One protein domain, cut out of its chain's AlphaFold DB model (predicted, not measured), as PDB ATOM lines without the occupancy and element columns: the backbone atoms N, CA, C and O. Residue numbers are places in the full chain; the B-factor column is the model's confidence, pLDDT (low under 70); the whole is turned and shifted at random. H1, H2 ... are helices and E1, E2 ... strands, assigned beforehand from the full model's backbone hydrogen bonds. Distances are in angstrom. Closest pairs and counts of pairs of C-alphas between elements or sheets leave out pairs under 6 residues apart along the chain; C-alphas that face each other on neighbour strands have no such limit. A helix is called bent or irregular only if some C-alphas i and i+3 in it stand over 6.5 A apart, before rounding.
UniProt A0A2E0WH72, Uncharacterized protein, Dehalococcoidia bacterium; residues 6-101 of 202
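Overview. This is residues 6 to 101 of the 202 residues of an uncharacterized protein of Dehalococcoidia bacterium (UniProt A0A2E0WH72). A strongly twisted antiparallel sheet of six strands makes the body, built on the long strand E3, with E1 and E6 turned across the run of E3 and E5. H1 packs on the small hairpin of E7 and E8 and only grazes the large sheet, while short H2 lies at one end of the long axis, opposite the turn between E2 and E3. The printed part has 96 residues with two named helices and eight named strands, in the order E1 E2 E3 E4 E5 E6 H1 E7 E8 H2; the class is mixed, helices and strands. The whole is compact, with a radius of gyration of the C-alphas of 13.9 A, yet elongated in outline, spanning 45 by 27 by 20 A.

Arrangement. Look first at E3, residues 24 to 32, whose pairing is staggered: residues 24 to 27 pair with E5, residues 49 to 52; residues 25 to 29 with E2, residues 14 to 20; and residues 30 to 32 with E4, residues 42 to 44. E2 lies on one side of E3 and E5 on the other side. Find N 18 and O 26 2.8 A apart between E2 and E3, N 25 and O 51 2.8 A apart between E3 and E5, and N 31 and O 43 2.9 A apart between E3 and E4. E1, residues 6 to 9, has E2 on one side, with N 7 and O 15 at 2.9 A, and E6, residues 56 to 60, on the other side, with N 8 and O 58 at 2.8 A. E1, E2, E3 and E4 form a meander, each strand the antiparallel neighbour of the one before. E5 and E6 meet only through their link. H1, residues 65 to 74, only grazes this branched sheet with its residues 68 to 74. The closest C-alphas of H1 and E7, residues 77 to 79, are those of Pro 69 and Ala 79, 5.4 A apart. E7 and E8, residues 85 to 87, are a hairpin, with N 78 and O 86 at 2.8 A. The closest C-alphas of E4 and E8 are those of Trp 42 and Phe 85, 4.8 A apart. H2, residues 96 to 99, is not on the branched sheet and is apart from H1. In H1, 4 of 6 O i to N i+4 pairs are within hydrogen-bond range; H2 is too short for such a pair.

Along the chain. Find C-alpha 6, where E1 begins, at (97.646, -67.017, -15.190). E3 runs 24.2 A from C-alpha 24 at (91.481, -57.404, -6.025), and E2 measures 16.0 A. H1 is 14.6 A long and irregular, with C-alphas 66 and 69 7.9 A apart. H2 ends at C-alpha 99, at (105.006, -93.646, -12.941).

Size, cuts and confidence. The two C-alphas farthest apart are those of Lys 22 and Glu 96, at 45.6 A. The printed part has no cut and no long link; the links E3 to E4 and E8 to H2 are short, the others tight. The mean pLDDT of the printed part is 92.0, and no printed residue is under 70.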
ATOM      1  N   LEU A   6      96.979 -66.385 -16.333       96.25
ATOM      2  CA  LEU A   6      97.646 -67.017 -15.190       96.25
ATOM      3  C   LEU A   6      98.373 -65.984 -14.341       96.25
ATOM      4  O   LEU A   6      98.985 -65.040 -14.851       96.25
ATOM      5  N   ILE A   7      98.362 -66.197 -13.031       96.88
ATOM      6  CA  ILE A   7      99.104 -65.369 -12.086       96.88
ATOM      7  C   ILE A   7      99.914 -66.217 -11.112       96.88
ATOM      8  O   ILE A   7      99.591 -67.372 -10.839       96.88
ATOM      9  N   GLN A   8     100.953 -65.609 -10.549       96.50
ATOM     10  CA  GLN A   8     101.681 -66.119  -9.397       96.50
ATOM     11  C   GLN A   8     101.652 -65.080  -8.285       96.50
ATOM     12  O   GLN A   8     101.864 -63.892  -8.535       96.50
ATOM     13  N   THR A   9     101.417 -65.521  -7.054       95.94
ATOM     14  CA  THR A   9     101.449 -64.648  -5.875       95.94
ATOM     15  C   THR A   9     102.829 -64.621  -5.216       95.94
ATOM     16  O   THR A   9     103.712 -65.432  -5.517       95.94
ATOM     17  N   LYS A  10     103.027 -63.730  -4.238       93.19
ATOM     18  CA  LYS A  10     104.232 -63.694  -3.381       93.19
ATOM     19  C   LYS A  10     104.533 -65.027  -2.692       93.19
ATOM     20  O   LYS A  10     105.697 -65.355  -2.482       93.19
ATOM     21  N   HIS A  11     103.504 -65.819  -2.395       91.75
ATOM     22  CA  HIS A  11     103.640 -67.149  -1.794       91.75
ATOM     23  C   HIS A  11     103.921 -68.256  -2.820       91.75
ATOM     24  O   HIS A  11     103.866 -69.433  -2.478       91.75
ATOM     25  N   LYS A  12     104.225 -67.891  -4.074       92.00
ATOM     26  CA  LYS A  12     104.437 -68.806  -5.203       92.00
ATOM     27  C   LYS A  12     103.221 -69.672  -5.543       92.00
ATOM     28  O   LYS A  12     103.374 -70.653  -6.266       92.00
ATOM     29  N   LEU A  13     102.027 -69.302  -5.070       94.25
ATOM     30  CA  LEU A  13     100.786 -69.947  -5.487       94.25
ATOM     31  C   LEU A  13     100.453 -69.498  -6.902       94.25
ATOM     32  O   LEU A  13     100.537 -68.304  -7.200       94.25
ATOM     33  N   ILE A  14     100.091 -70.456  -7.743       96.06
ATOM     34  CA  ILE A  14      99.786 -70.238  -9.151       96.06
ATOM     35  C   ILE A  14      98.323 -70.562  -9.373       96.06
ATOM     36  O   ILE A  14      97.812 -71.541  -8.828       96.06
ATOM     37  N   GLY A  15      97.649 -69.726 -10.146       95.62
ATOM     38  CA  GLY A  15      96.241 -69.913 -10.422       95.62
ATOM     39  C   GLY A  15      95.778 -69.159 -11.650       95.62
ATOM     40  O   GLY A  15      96.487 -68.297 -12.177       95.62
ATOM     41  N   GLU A  16      94.576 -69.507 -12.079       95.75
ATOM     42  CA  GLU A  16      93.897 -68.884 -13.203       95.75
ATOM     43  C   GLU A  16      92.935 -67.814 -12.705       95.75
ATOM     44  O   GLU A  16      92.191 -68.002 -11.739       95.75
ATOM     45  N   LEU A  17      92.982 -66.664 -13.360       96.19
ATOM     46  CA  LEU A  17      92.214 -65.495 -12.994       96.19
ATOM     47  C   LEU A  17      90.770 -65.638 -13.484       96.19
ATOM     48  O   LEU A  17      90.522 -65.849 -14.667       96.19
ATOM     49  N   VAL A  18      89.808 -65.465 -12.585       96.06
ATOM     50  CA  VAL A  18      88.370 -65.604 -12.862       96.06
ATOM     51  C   VAL A  18      87.732 -64.244 -13.108       96.06
ATOM     52  O   VAL A  18      87.017 -64.047 -14.089       96.06
ATOM     53  N   ALA A  19      88.031 -63.281 -12.240       95.69
ATOM     54  CA  ALA A  19      87.486 -61.936 -12.312       95.69
ATOM     55  C   ALA A  19      88.510 -60.904 -11.840       95.69
ATOM     56  O   ALA A  19      89.363 -61.170 -10.990       95.69
ATOM     57  N   VAL A  20      88.417 -59.701 -12.406       95.75
ATOM     58  CA  VAL A  20      89.245 -58.553 -12.032       95.75
ATOM     59  C   VAL A  20      88.326 -57.473 -11.481       95.75
ATOM     60  O   VAL A  20      87.478 -56.972 -12.217       95.75
ATOM     61  N   ASP A  21      88.529 -57.081 -10.226       94.56
ATOM     62  CA  ASP A  21      87.890 -55.901  -9.636       94.56
ATOM     63  C   ASP A  21      88.895 -54.730  -9.571       94.56
ATOM     64  O   ASP A  21      89.970 -54.792 -10.178       94.56
ATOM     65  N   LYS A  22      88.579 -53.624  -8.884       93.00
ATOM     66  CA  LYS A  22      89.456 -52.447  -8.763       93.00
ATOM     67  C   LYS A  22      90.815 -52.780  -8.153       93.00
ATOM     68  O   LYS A  22      91.829 -52.558  -8.819       93.00
ATOM     69  N   ASP A  23      90.833 -53.374  -6.963       94.88
ATOM     70  CA  ASP A  23      92.067 -53.606  -6.190       94.88
ATOM     71  C   ASP A  23      92.375 -55.090  -5.956       94.88
ATOM     72  O   ASP A  23      93.499 -55.457  -5.601       94.88
ATOM     73  N   THR A  24      91.397 -55.956  -6.213       96.62
ATOM     74  CA  THR A  24      91.481 -57.404  -6.025       96.62
ATOM     75  C   THR A  24      91.253 -58.156  -7.332       96.62
ATOM     76  O   THR A  24      90.786 -57.605  -8.336       96.62
ATOM     77  N   VAL A  25      91.624 -59.432  -7.324       96.88
ATOM     78  CA  VAL A  25      91.302 -60.404  -8.368       96.88
ATOM     79  C   VAL A  25      90.810 -61.693  -7.718       96.88
ATOM     80  O   VAL A  25      91.243 -62.041  -6.618       96.88
ATOM     81  N   GLU A  26      89.907 -62.389  -8.394       97.56
ATOM     82  CA  GLU A  26      89.438 -63.721  -8.006       97.56
ATOM     83  C   GLU A  26      90.203 -64.775  -8.801       97.56
ATOM     84  O   GLU A  26      90.406 -64.608 -10.005       97.56
ATOM     85  N   VAL A  27      90.672 -65.827  -8.127       97.19
ATOM     86  CA  VAL A  27      91.645 -66.767  -8.694       97.19
ATOM     87  C   VAL A  27      91.334 -68.194  -8.262       97.19
ATOM     88  O   VAL A  27      91.169 -68.465  -7.071       97.19
ATOM     89  N   TYR A  28      91.327 -69.125  -9.215       96.94
ATOM     90  CA  TYR A  28      91.380 -70.557  -8.927       96.94
ATOM     91  C   TYR A  28      92.832 -70.997  -8.791       96.94
ATOM     92  O   TYR A  28      93.566 -71.075  -9.776       96.94
ATOM     93  N   PHE A  29      93.260 -71.286  -7.563       97.00
ATOM     94  CA  PHE A  29      94.615 -71.764  -7.307       97.00
ATOM     95  C   PHE A  29      94.768 -73.250  -7.610       97.00
ATOM     96  O   PHE A  29      93.902 -74.057  -7.271       97.00
ATOM     97  N   LEU A  30      95.913 -73.607  -8.186       96.50
ATOM     98  CA  LEU A  30      96.377 -74.985  -8.228       96.50
ATOM     99  C   LEU A  30      96.829 -75.398  -6.828       96.50
ATOM    100  O   LEU A  30      97.637 -74.715  -6.193       96.50
ATOM    101  N   VAL A  31      96.323 -76.533  -6.356       95.88
ATOM    102  CA  VAL A  31      96.655 -77.120  -5.056       95.88
ATOM    103  C   VAL A  31      96.973 -78.609  -5.209       95.88
ATOM    104  O   VAL A  31      96.398 -79.269  -6.079       95.88
ATOM    105  N   PRO A  32      97.875 -79.163  -4.382       94.44
ATOM    106  CA  PRO A  32      98.210 -80.578  -4.444       94.44
ATOM    107  C   PRO A  32      97.039 -81.427  -3.941       94.44
ATOM    108  O   PRO A  32      96.588 -81.275  -2.799       94.44
ATOM    109  N   ASP A  33      96.573 -82.359  -4.768       93.62
ATOM    110  CA  ASP A  33      95.556 -83.334  -4.397       93.62
ATOM    111  C   ASP A  33      96.199 -84.473  -3.597       93.62
ATOM    112  O   ASP A  33      96.823 -85.382  -4.144       93.62
ATOM    113  N   GLN A  34      96.024 -84.434  -2.275       91.06
ATOM    114  CA  GLN A  34      96.593 -85.422  -1.353       91.06
ATOM    115  C   GLN A  34      96.130 -86.861  -1.632       91.06
ATOM    116  O   GLN A  34      96.784 -87.807  -1.199       91.06
ATOM    117  N   THR A  35      95.021 -87.042  -2.353       89.06
ATOM    118  CA  THR A  35      94.483 -88.368  -2.685       89.06
ATOM    119  C   THR A  35      95.124 -88.984  -3.929       89.06
ATOM    120  O   THR A  35      94.998 -90.190  -4.144       89.06
ATOM    121  N   LYS A  36      95.853 -88.194  -4.731       88.31
ATOM    122  CA  LYS A  36      96.429 -88.608  -6.019       88.31
ATOM    123  C   LYS A  36      97.952 -88.532  -5.991       88.31
ATOM    124  O   LYS A  36      98.522 -87.482  -5.699       88.31
ATOM    125  N   ALA A  37      98.615 -89.654  -6.285       87.94
ATOM    126  CA  ALA A  37     100.080 -89.788  -6.296       87.94
ATOM    127  C   ALA A  37     100.773 -89.096  -5.096       87.94
ATOM    128  O   ALA A  37     101.740 -88.356  -5.260       87.94
ATOM    129  N   LYS A  38     100.221 -89.276  -3.884       88.12
ATOM    130  CA  LYS A  38     100.706 -88.667  -2.629       88.12
ATOM    131  C   LYS A  38     100.873 -87.136  -2.683       88.12
ATOM    132  O   LYS A  38     101.834 -86.597  -2.136       88.12
ATOM    133  N   GLY A  39      99.961 -86.421  -3.345       89.12
ATOM    134  CA  GLY A  39     100.005 -84.955  -3.422       89.12
ATOM    135  C   GLY A  39     100.917 -84.401  -4.516       89.12
ATOM    136  O   GLY A  39     101.162 -83.196  -4.546       89.12
ATOM    137  N   LYS A  40     101.433 -85.249  -5.412       91.62
ATOM    138  CA  LYS A  40     102.248 -84.811  -6.556       91.62
ATOM    139  C   LYS A  40     101.407 -84.381  -7.757       91.62
ATOM    140  O   LYS A  40     101.911 -83.666  -8.620       91.62
ATOM    141  N   ILE A  41     100.134 -84.776  -7.791       93.88
ATOM    142  CA  ILE A  41      99.155 -84.260  -8.747       93.88
ATOM    143  C   ILE A  41      98.554 -82.970  -8.204       93.88
ATOM    144  O   ILE A  41      98.106 -82.911  -7.060       93.88
ATOM    145  N   TRP A  42      98.526 -81.948  -9.046       95.50
ATOM    146  CA  TRP A  42      97.928 -80.657  -8.758       95.50
ATOM    147  C   TRP A  42      96.635 -80.509  -9.542       95.50
ATOM    148  O   TRP A  42      96.546 -80.926 -10.694       95.50
ATOM    149  N   VAL A  43      95.637 -79.922  -8.897       95.44
ATOM    150  CA  VAL A  43      94.312 -79.662  -9.465       95.44
ATOM    151  C   VAL A  43      93.857 -78.278  -9.036       95.44
ATOM    152  O   VAL A  43      94.363 -77.724  -8.056       95.44
ATOM    153  N   TYR A  44      92.874 -77.719  -9.728       96.06
ATOM    154  CA  TYR A  44      92.242 -76.499  -9.250       96.06
ATOM    155  C   TYR A  44      91.499 -76.724  -7.933       96.06
ATOM    156  O   TYR A  44      90.777 -77.707  -7.743       96.06
ATOM    157  N   LYS A  45      91.648 -75.770  -7.016       94.62
ATOM    158  CA  LYS A  45      90.804 -75.665  -5.828       94.62
ATOM    159  C   LYS A  45      89.342 -75.512  -6.266       94.62
ATOM    160  O   LYS A  45      89.043 -74.803  -7.219       94.62
ATOM    161  N   LYS A  46      88.419 -76.155  -5.542       92.19
ATOM    162  CA  LYS A  46      86.976 -76.127  -5.861       92.19
ATOM    163  C   LYS A  46      86.363 -74.727  -5.806       92.19
ATOM    164  O   LYS A  46      85.400 -74.452  -6.511       92.19
ATOM    165  N   GLU A  47      86.913 -73.872  -4.956       94.88
ATOM    166  CA  GLU A  47      86.463 -72.499  -4.756       94.88
ATOM    167  C   GLU A  47      87.591 -71.538  -5.111       94.88
ATOM    168  O   GLU A  47      88.769 -71.850  -4.902       94.88
ATOM    169  N   TRP A  48      87.218 -70.384  -5.657       95.31
ATOM    170  CA  TRP A  48      88.156 -69.304  -5.916       95.31
ATOM    171  C   TRP A  48      88.488 -68.564  -4.623       95.31
ATOM    172  O   TRP A  48      87.690 -68.505  -3.691       95.31
ATOM    173  N   ASP A  49      89.669 -67.962  -4.598       95.88
ATOM    174  CA  ASP A  49      90.096 -67.065  -3.534       95.88
ATOM    175  C   ASP A  49      90.251 -65.644  -4.090       95.88
ATOM    176  O   ASP A  49      90.590 -65.442  -5.258       95.88
ATOM    177  N   THR A  50      90.030 -64.642  -3.240       96.69
ATOM    178  CA  THR A  50      90.284 -63.237  -3.576       96.69
ATOM    179  C   THR A  50      91.683 -62.843  -3.120       96.69
ATOM    180  O   THR A  50      92.031 -63.003  -1.949       96.69
ATOM    181  N   VAL A  51      92.480 -62.274  -4.022       96.06
ATOM    182  CA  VAL A  51      93.824 -61.764  -3.716       96.06
ATOM    183  C   VAL A  51      93.982 -60.313  -4.148       96.06
ATOM    184  O   VAL A  51      93.369 -59.860  -5.115       96.06
ATOM    185  N   LEU A  52      94.811 -59.561  -3.423       96.56
ATOM    186  CA  LEU A  52      95.147 -58.187  -3.786       96.56
ATOM    187  C   LEU A  52      96.061 -58.176  -5.010       96.56
ATOM    188  O   LEU A  52      96.999 -58.967  -5.114       96.56
ATOM    189  N   LYS A  53      95.857 -57.210  -5.908       95.75
ATOM    190  CA  LYS A  53      96.728 -57.037  -7.083       95.75
ATOM    191  C   LYS A  53      98.188 -56.788  -6.705       95.75
ATOM    192  O   LYS A  53      99.085 -57.181  -7.440       95.75
ATOM    193  N   SER A  54      98.430 -56.169  -5.550       95.81
ATOM    194  CA  SER A  54      99.770 -55.915  -5.009       95.81
ATOM    195  C   SER A  54     100.503 -57.178  -4.538       95.81
ATOM    196  O   SER A  54     101.709 -57.117  -4.281       95.81
ATOM    197  N   ASP A  55      99.806 -58.311  -4.414       95.50
ATOM    198  CA  ASP A  55     100.383 -59.606  -4.043       95.50
ATOM    199  C   ASP A  55     100.734 -60.481  -5.247       95.50
ATOM    200  O   ASP A  55     101.332 -61.546  -5.073       95.50
ATOM    201  N   ILE A  56     100.427 -60.019  -6.461       96.06
ATOM    202  CA  ILE A  56     100.786 -60.682  -7.713       96.06
ATOM    203  C   ILE A  56     102.238 -60.340  -8.056       96.06
ATOM    204  O   ILE A  56     102.608 -59.174  -8.180       96.06
ATOM    205  N   THR A  57     103.067 -61.367  -8.206       96.44
ATOM    206  CA  THR A  57     104.494 -61.251  -8.544       96.44
ATOM    207  C   THR A  57     104.773 -61.552 -10.007       96.44
ATOM    208  O   THR A  57     105.699 -60.979 -10.578       96.44
ATOM    209  N   LYS A  58     103.968 -62.420 -10.626       95.75
ATOM    210  CA  LYS A  58     104.062 -62.768 -12.044       95.75
ATOM    211  C   LYS A  58     102.667 -62.827 -12.655       95.75
ATOM    212  O   LYS A  58     101.736 -63.324 -12.027       95.75
ATOM    213  N   HIS A  59     102.535 -62.331 -13.878       95.81
ATOM    214  CA  HIS A  59     101.320 -62.402 -14.691       95.81
ATOM    215  C   HIS A  59     101.708 -62.903 -16.079       95.81
ATOM    216  O   HIS A  59     102.625 -62.358 -16.691       95.81
ATOM    217  N   VAL A  60     101.013 -63.934 -16.555       95.12
ATOM    218  CA  VAL A  60     101.150 -64.480 -17.907       95.12
ATOM    219  C   VAL A  60      99.819 -64.283 -18.621       95.12
ATOM    220  O   VAL A  60      98.789 -64.823 -18.216       95.12
ATOM    221  N   GLU A  61      99.835 -63.466 -19.673       94.75
ATOM    222  CA  GLU A  61      98.655 -63.233 -20.499       94.75
ATOM    223  C   GLU A  61      98.446 -64.398 -21.468       94.75
ATOM    224  O   GLU A  61      99.302 -64.666 -22.315       94.75
ATOM    225  N   ILE A  62      97.269 -65.024 -21.419       90.94
ATOM    226  CA  ILE A  62      96.918 -66.055 -22.394       90.94
ATOM    227  C   ILE A  62      96.338 -65.390 -23.647       90.94
ATOM    228  O   ILE A  62      95.278 -64.753 -23.636       90.94
ATOM    229  N   LYS A  63      97.063 -65.535 -24.763       89.12
ATOM    230  CA  LYS A  63      96.673 -64.991 -26.079       89.12
ATOM    231  C   LYS A  63      96.051 -66.032 -27.000       89.12
ATOM    232  O   LYS A  63      95.157 -65.705 -27.772       89.12
ATOM    233  N   ASP A  64      96.516 -67.273 -26.899       87.06
ATOM    234  CA  ASP A  64      96.056 -68.394 -27.713       87.06
ATOM    235  C   ASP A  64      95.830 -69.612 -26.822       87.06
ATOM    236  O   ASP A  64      96.765 -70.111 -26.196       87.06
ATOM    237  N   LYS A  65      94.591 -70.104 -26.783       81.81
ATOM    238  CA  LYS A  65      94.234 -71.277 -25.982       81.81
ATOM    239  C   LYS A  65      94.937 -72.547 -26.449       81.81
ATOM    240  O   LYS A  65      95.136 -73.437 -25.637       81.81
ATOM    241  N   LYS A  66      95.364 -72.628 -27.713       82.31
ATOM    242  CA  LYS A  66      96.140 -73.773 -28.210       82.31
ATOM    243  C   LYS A  66      97.507 -73.880 -27.539       82.31
ATOM    244  O   LYS A  66      98.020 -74.974 -27.375       82.31
ATOM    245  N   LYS A  67      98.053 -72.751 -27.076       86.31
ATOM    246  CA  LYS A  67      99.338 -72.677 -26.373       86.31
ATOM    247  C   LYS A  67      99.199 -72.753 -24.850       86.31
ATOM    248  O   LYS A  67     100.145 -72.409 -24.149       86.31
ATOM    249  N   TYR A  68      98.041 -73.190 -24.332       86.19
ATOM    250  CA  TYR A  68      97.807 -73.360 -22.890       86.19
ATOM    251  C   TYR A  68      98.976 -74.085 -22.206       86.19
ATOM    252  O   TYR A  68      99.556 -73.498 -21.292       86.19
ATOM    253  N   PRO A  69      99.409 -75.274 -22.675       87.62
ATOM    254  CA  PRO A  69     100.468 -76.031 -22.006       87.62
ATOM    255  C   PRO A  69     101.783 -75.257 -21.856       87.62
ATOM    256  O   PRO A  69     102.412 -75.319 -20.800       87.62
ATOM    257  N   ALA A  70     102.159 -74.455 -22.856       89.06
ATOM    258  CA  ALA A  70     103.359 -73.624 -22.805       89.06
ATOM    259  C   ALA A  70     103.279 -72.540 -21.714       89.06
ATOM    260  O   ALA A  70     104.253 -72.320 -20.993       89.06
ATOM    261  N   TYR A  71     102.115 -71.902 -21.531       91.88
ATOM    262  CA  TYR A  71     101.932 -70.898 -20.476       91.88
ATOM    263  C   TYR A  71     102.010 -71.511 -19.068       91.88
ATOM    264  O   TYR A  71     102.604 -70.901 -18.179       91.88
ATOM    265  N   TYR A  72     101.485 -72.727 -18.850       92.44
ATOM    266  CA  TYR A  72     101.679 -73.429 -17.569       92.44
ATOM    267  C   TYR A  72     103.133 -73.835 -17.364       92.44
ATOM    268  O   TYR A  72     103.637 -73.707 -16.244       92.44
ATOM    269  N   ARG A  73     103.830 -74.255 -18.430       91.00
ATOM    270  CA  ARG A  73     105.253 -74.617 -18.366       91.00
ATOM    271  C   ARG A  73     106.091 -73.421 -17.912       91.00
ATOM    272  O   ARG A  73     106.930 -73.570 -17.029       91.00
ATOM    273  N   GLU A  74     105.776 -72.216 -18.393       91.69
ATOM    274  CA  GLU A  74     106.396 -70.959 -17.941       91.69
ATOM    275  C   GLU A  74     106.147 -70.650 -16.450       91.69
ATOM    276  O   GLU A  74     106.909 -69.921 -15.802       91.69
ATOM    277  N   MET A  75     105.068 -71.194 -15.890       92.12
ATOM    278  CA  MET A  75     104.719 -71.100 -14.472       92.12
ATOM    279  C   MET A  75     105.250 -72.293 -13.662       92.12
ATOM    280  O   MET A  75     105.087 -72.336 -12.447       92.12
ATOM    281  N   GLY A  76     105.937 -73.244 -14.298       92.31
ATOM    282  CA  GLY A  76     106.532 -74.407 -13.646       92.31
ATOM    283  C   GLY A  76     105.620 -75.632 -13.556       92.31
ATOM    284  O   GLY A  76     105.945 -76.555 -12.806       92.31
ATOM    285  N   PHE A  77     104.528 -75.684 -14.324       93.62
ATOM    286  CA  PHE A  77     103.593 -76.813 -14.379       93.62
ATOM    287  C   PHE A  77     103.479 -77.422 -15.789       93.62
ATOM    288  O   PHE A  77     103.386 -76.700 -16.772       93.62
ATOM    289  N   LYS A  78     103.431 -78.755 -15.901       91.56
ATOM    290  CA  LYS A  78     102.951 -79.467 -17.098       91.56
ATOM    291  C   LYS A  78     101.445 -79.679 -16.924       91.56
ATOM    292  O   LYS A  78     101.018 -80.268 -15.931       91.56
ATOM    293  N   ALA A  79     100.652 -79.145 -17.850       90.69
ATOM    294  CA  ALA A  79      99.209 -79.361 -17.911       90.69
ATOM    295  C   ALA A  79      98.920 -80.593 -18.775       90.69
ATOM    296  O   ALA A  79      99.449 -80.682 -19.880       90.69
ATOM    297  N   TRP A  80      98.099 -81.516 -18.274       87.31
ATOM    298  CA  TRP A  80      97.741 -82.741 -18.992       87.31
ATOM    299  C   TRP A  80      96.435 -82.544 -19.763       87.31
ATOM    300  O   TRP A  80      96.446 -82.362 -20.973       87.31
ATOM    301  N   ASP A  81      95.306 -82.487 -19.066       84.75
ATOM    302  CA  ASP A  81      93.959 -82.398 -19.651       84.75
ATOM    303  C   ASP A  81      93.207 -81.117 -19.243       84.75
ATOM    304  O   ASP A  81      92.002 -80.997 -19.449       84.75
ATOM    305  N   GLY A  82      93.919 -80.148 -18.658       82.25
ATOM    306  CA  GLY A  82      93.344 -78.911 -18.122       82.25
ATOM    307  C   GLY A  82      92.752 -79.044 -16.715       82.25
ATOM    308  O   GLY A  82      92.442 -78.026 -16.099       82.25
ATOM    309  N   GLU A  83      92.656 -80.260 -16.174       86.81
ATOM    310  CA  GLU A  83      92.254 -80.514 -14.786       86.81
ATOM    311  C   GLU A  83      93.423 -81.028 -13.940       86.81
ATOM    312  O   GLU A  83      93.525 -80.718 -12.750       86.81
ATOM    313  N   ILE A  84      94.312 -81.800 -14.565       91.62
ATOM    314  CA  ILE A  84      95.462 -82.452 -13.949       91.62
ATOM    315  C   ILE A  84      96.745 -81.727 -14.348       91.62
ATOM    316  O   ILE A  84      97.038 -81.515 -15.528       91.62
ATOM    317  N   PHE A  85      97.555 -81.408 -13.342       93.25
ATOM    318  CA  PHE A  85      98.831 -80.723 -13.499       93.25
ATOM    319  C   PHE A  85      99.928 -81.433 -12.699       93.25
ATOM    320  O   PHE A  85      99.690 -81.956 -11.609       93.25
ATOM    321  N   THR A  86     101.155 -81.412 -13.208       93.06
ATOM    322  CA  THR A  86     102.358 -81.850 -12.481       93.06
ATOM    323  C   THR A  86     103.394 -80.742 -12.493       93.06
ATOM    324  O   THR A  86     103.381 -79.881 -13.370       93.06
ATOM    325  N   ARG A  87     104.308 -80.721 -11.522       92.75
ATOM    326  CA  ARG A  87     105.423 -79.772 -11.579       92.75
ATOM    327  C   ARG A  87     106.438 -80.185 -12.645       92.75
ATOM    328  O   ARG A  87     106.693 -81.367 -12.835       92.75
ATOM    329  N   THR A  88     107.026 -79.192 -13.303       90.69
ATOM    330  CA  THR A  88     108.022 -79.376 -14.380       90.69
ATOM    331  C   THR A  88     109.384 -79.870 -13.898       90.69
ATOM    332  O   THR A  88     110.132 -80.432 -14.683       90.69
ATOM    333  N   ASP A  89     109.720 -79.685 -12.623       88.56
ATOM    334  CA  ASP A  89     110.984 -80.154 -12.045       88.56
ATOM    335  C   ASP A  89     110.923 -81.600 -11.531       88.56
ATOM    336  O   ASP A  89     111.903 -82.097 -10.977       88.56
ATOM    337  N   VAL A  90     109.774 -82.264 -11.677       86.25
ATOM    338  CA  VAL A  90     109.599 -83.660 -11.286       86.25
ATOM    339  C   VAL A  90     109.730 -84.543 -12.518       86.25
ATOM    340  O   VAL A  90     108.975 -84.411 -13.477       86.25
ATOM    341  N   ASP A  91     110.675 -85.473 -12.453       85.19
ATOM    342  CA  ASP A  91     110.873 -86.502 -13.464       85.19
ATOM    343  C   ASP A  91     109.894 -87.661 -13.221       85.19
ATOM    344  O   ASP A  91     110.018 -88.409 -12.249       85.19
ATOM    345  N   ILE A  92     108.898 -87.781 -14.098       85.38
ATOM    346  CA  ILE A  92     107.810 -88.762 -13.978       85.38
ATOM    347  C   ILE A  92     108.321 -90.194 -14.138       85.38
ATOM    348  O   ILE A  92     107.813 -91.096 -13.476       85.38
ATOM    349  N   GLU A  93     109.337 -90.419 -14.973       81.19
ATOM    350  CA  GLU A  93     109.857 -91.763 -15.236       81.19
ATOM    351  C   GLU A  93     110.640 -92.324 -14.047       81.19
ATOM    352  O   GLU A  93     110.685 -93.546 -13.836       81.19
ATOM    353  N   LYS A  94     111.247 -91.421 -13.268       85.69
ATOM    354  CA  LYS A  94     111.995 -91.738 -12.047       85.69
ATOM    355  C   LYS A  94     111.130 -91.748 -10.789       85.69
ATOM    356  O   LYS A  94     111.532 -92.348  -9.794       85.69
ATOM    357  N   ASP A  95     109.972 -91.095 -10.806       88.81
ATOM    358  CA  ASP A  95     109.099 -90.998  -9.641       88.81
ATOM    359  C   ASP A  95     108.155 -92.207  -9.532       88.81
ATOM    360  O   ASP A  95     107.251 -92.388 -10.344       88.81
ATOM    361  N   GLU A  96     108.335 -93.028  -8.494       88.19
ATOM    362  CA  GLU A  96     107.560 -94.264  -8.301       88.19
ATOM    363  C   GLU A  96     106.044 -94.036  -8.183       88.19
ATOM    364  O   GLU A  96     105.267 -94.898  -8.587       88.19
ATOM    365  N   ASP A  97     105.614 -92.890  -7.642       87.56
ATOM    366  CA  ASP A  97     104.193 -92.595  -7.434       87.56
ATOM    367  C   ASP A  97     103.534 -92.063  -8.714       87.56
ATOM    368  O   ASP A  97     102.372 -92.373  -8.983       87.56
ATOM    369  N   LEU A  98     104.256 -91.259  -9.503       87.12
ATOM    370  CA  LEU A  98     103.747 -90.719 -10.768       87.12
ATOM    371  C   LEU A  98     103.822 -91.743 -11.899       87.12
ATOM    372  O   LEU A  98     102.907 -91.800 -12.713       87.12
ATOM    373  N   LYS A  99     104.840 -92.605 -11.917       85.88
ATOM    374  CA  LYS A  99     105.006 -93.646 -12.941       85.88
ATOM    375  C   LYS A  99     103.825 -94.615 -13.030       85.88
ATOM    376  O   LYS A  99     103.537 -95.145 -14.099       85.88
ATOM    377  N   VAL A 100     103.154 -94.868 -11.908       85.56
ATOM    378  CA  VAL A 100     101.975 -95.749 -11.835       85.56
ATOM    379  C   VAL A 100     100.652 -94.989 -11.931       85.56
ATOM    380  O   VAL A 100      99.588 -95.612 -11.940       85.56
ATOM    381  N   TYR A 101     100.689 -93.654 -11.973       86.56
ATOM    382  CA  TYR A 101      99.488 -92.842 -12.084       86.56
ATOM    383  C   TYR A 101      98.967 -92.878 -13.532       86.56
ATOM    384  O   TYR A 101      99.732 -92.628 -14.464       86.56
TER     385      TYR A 101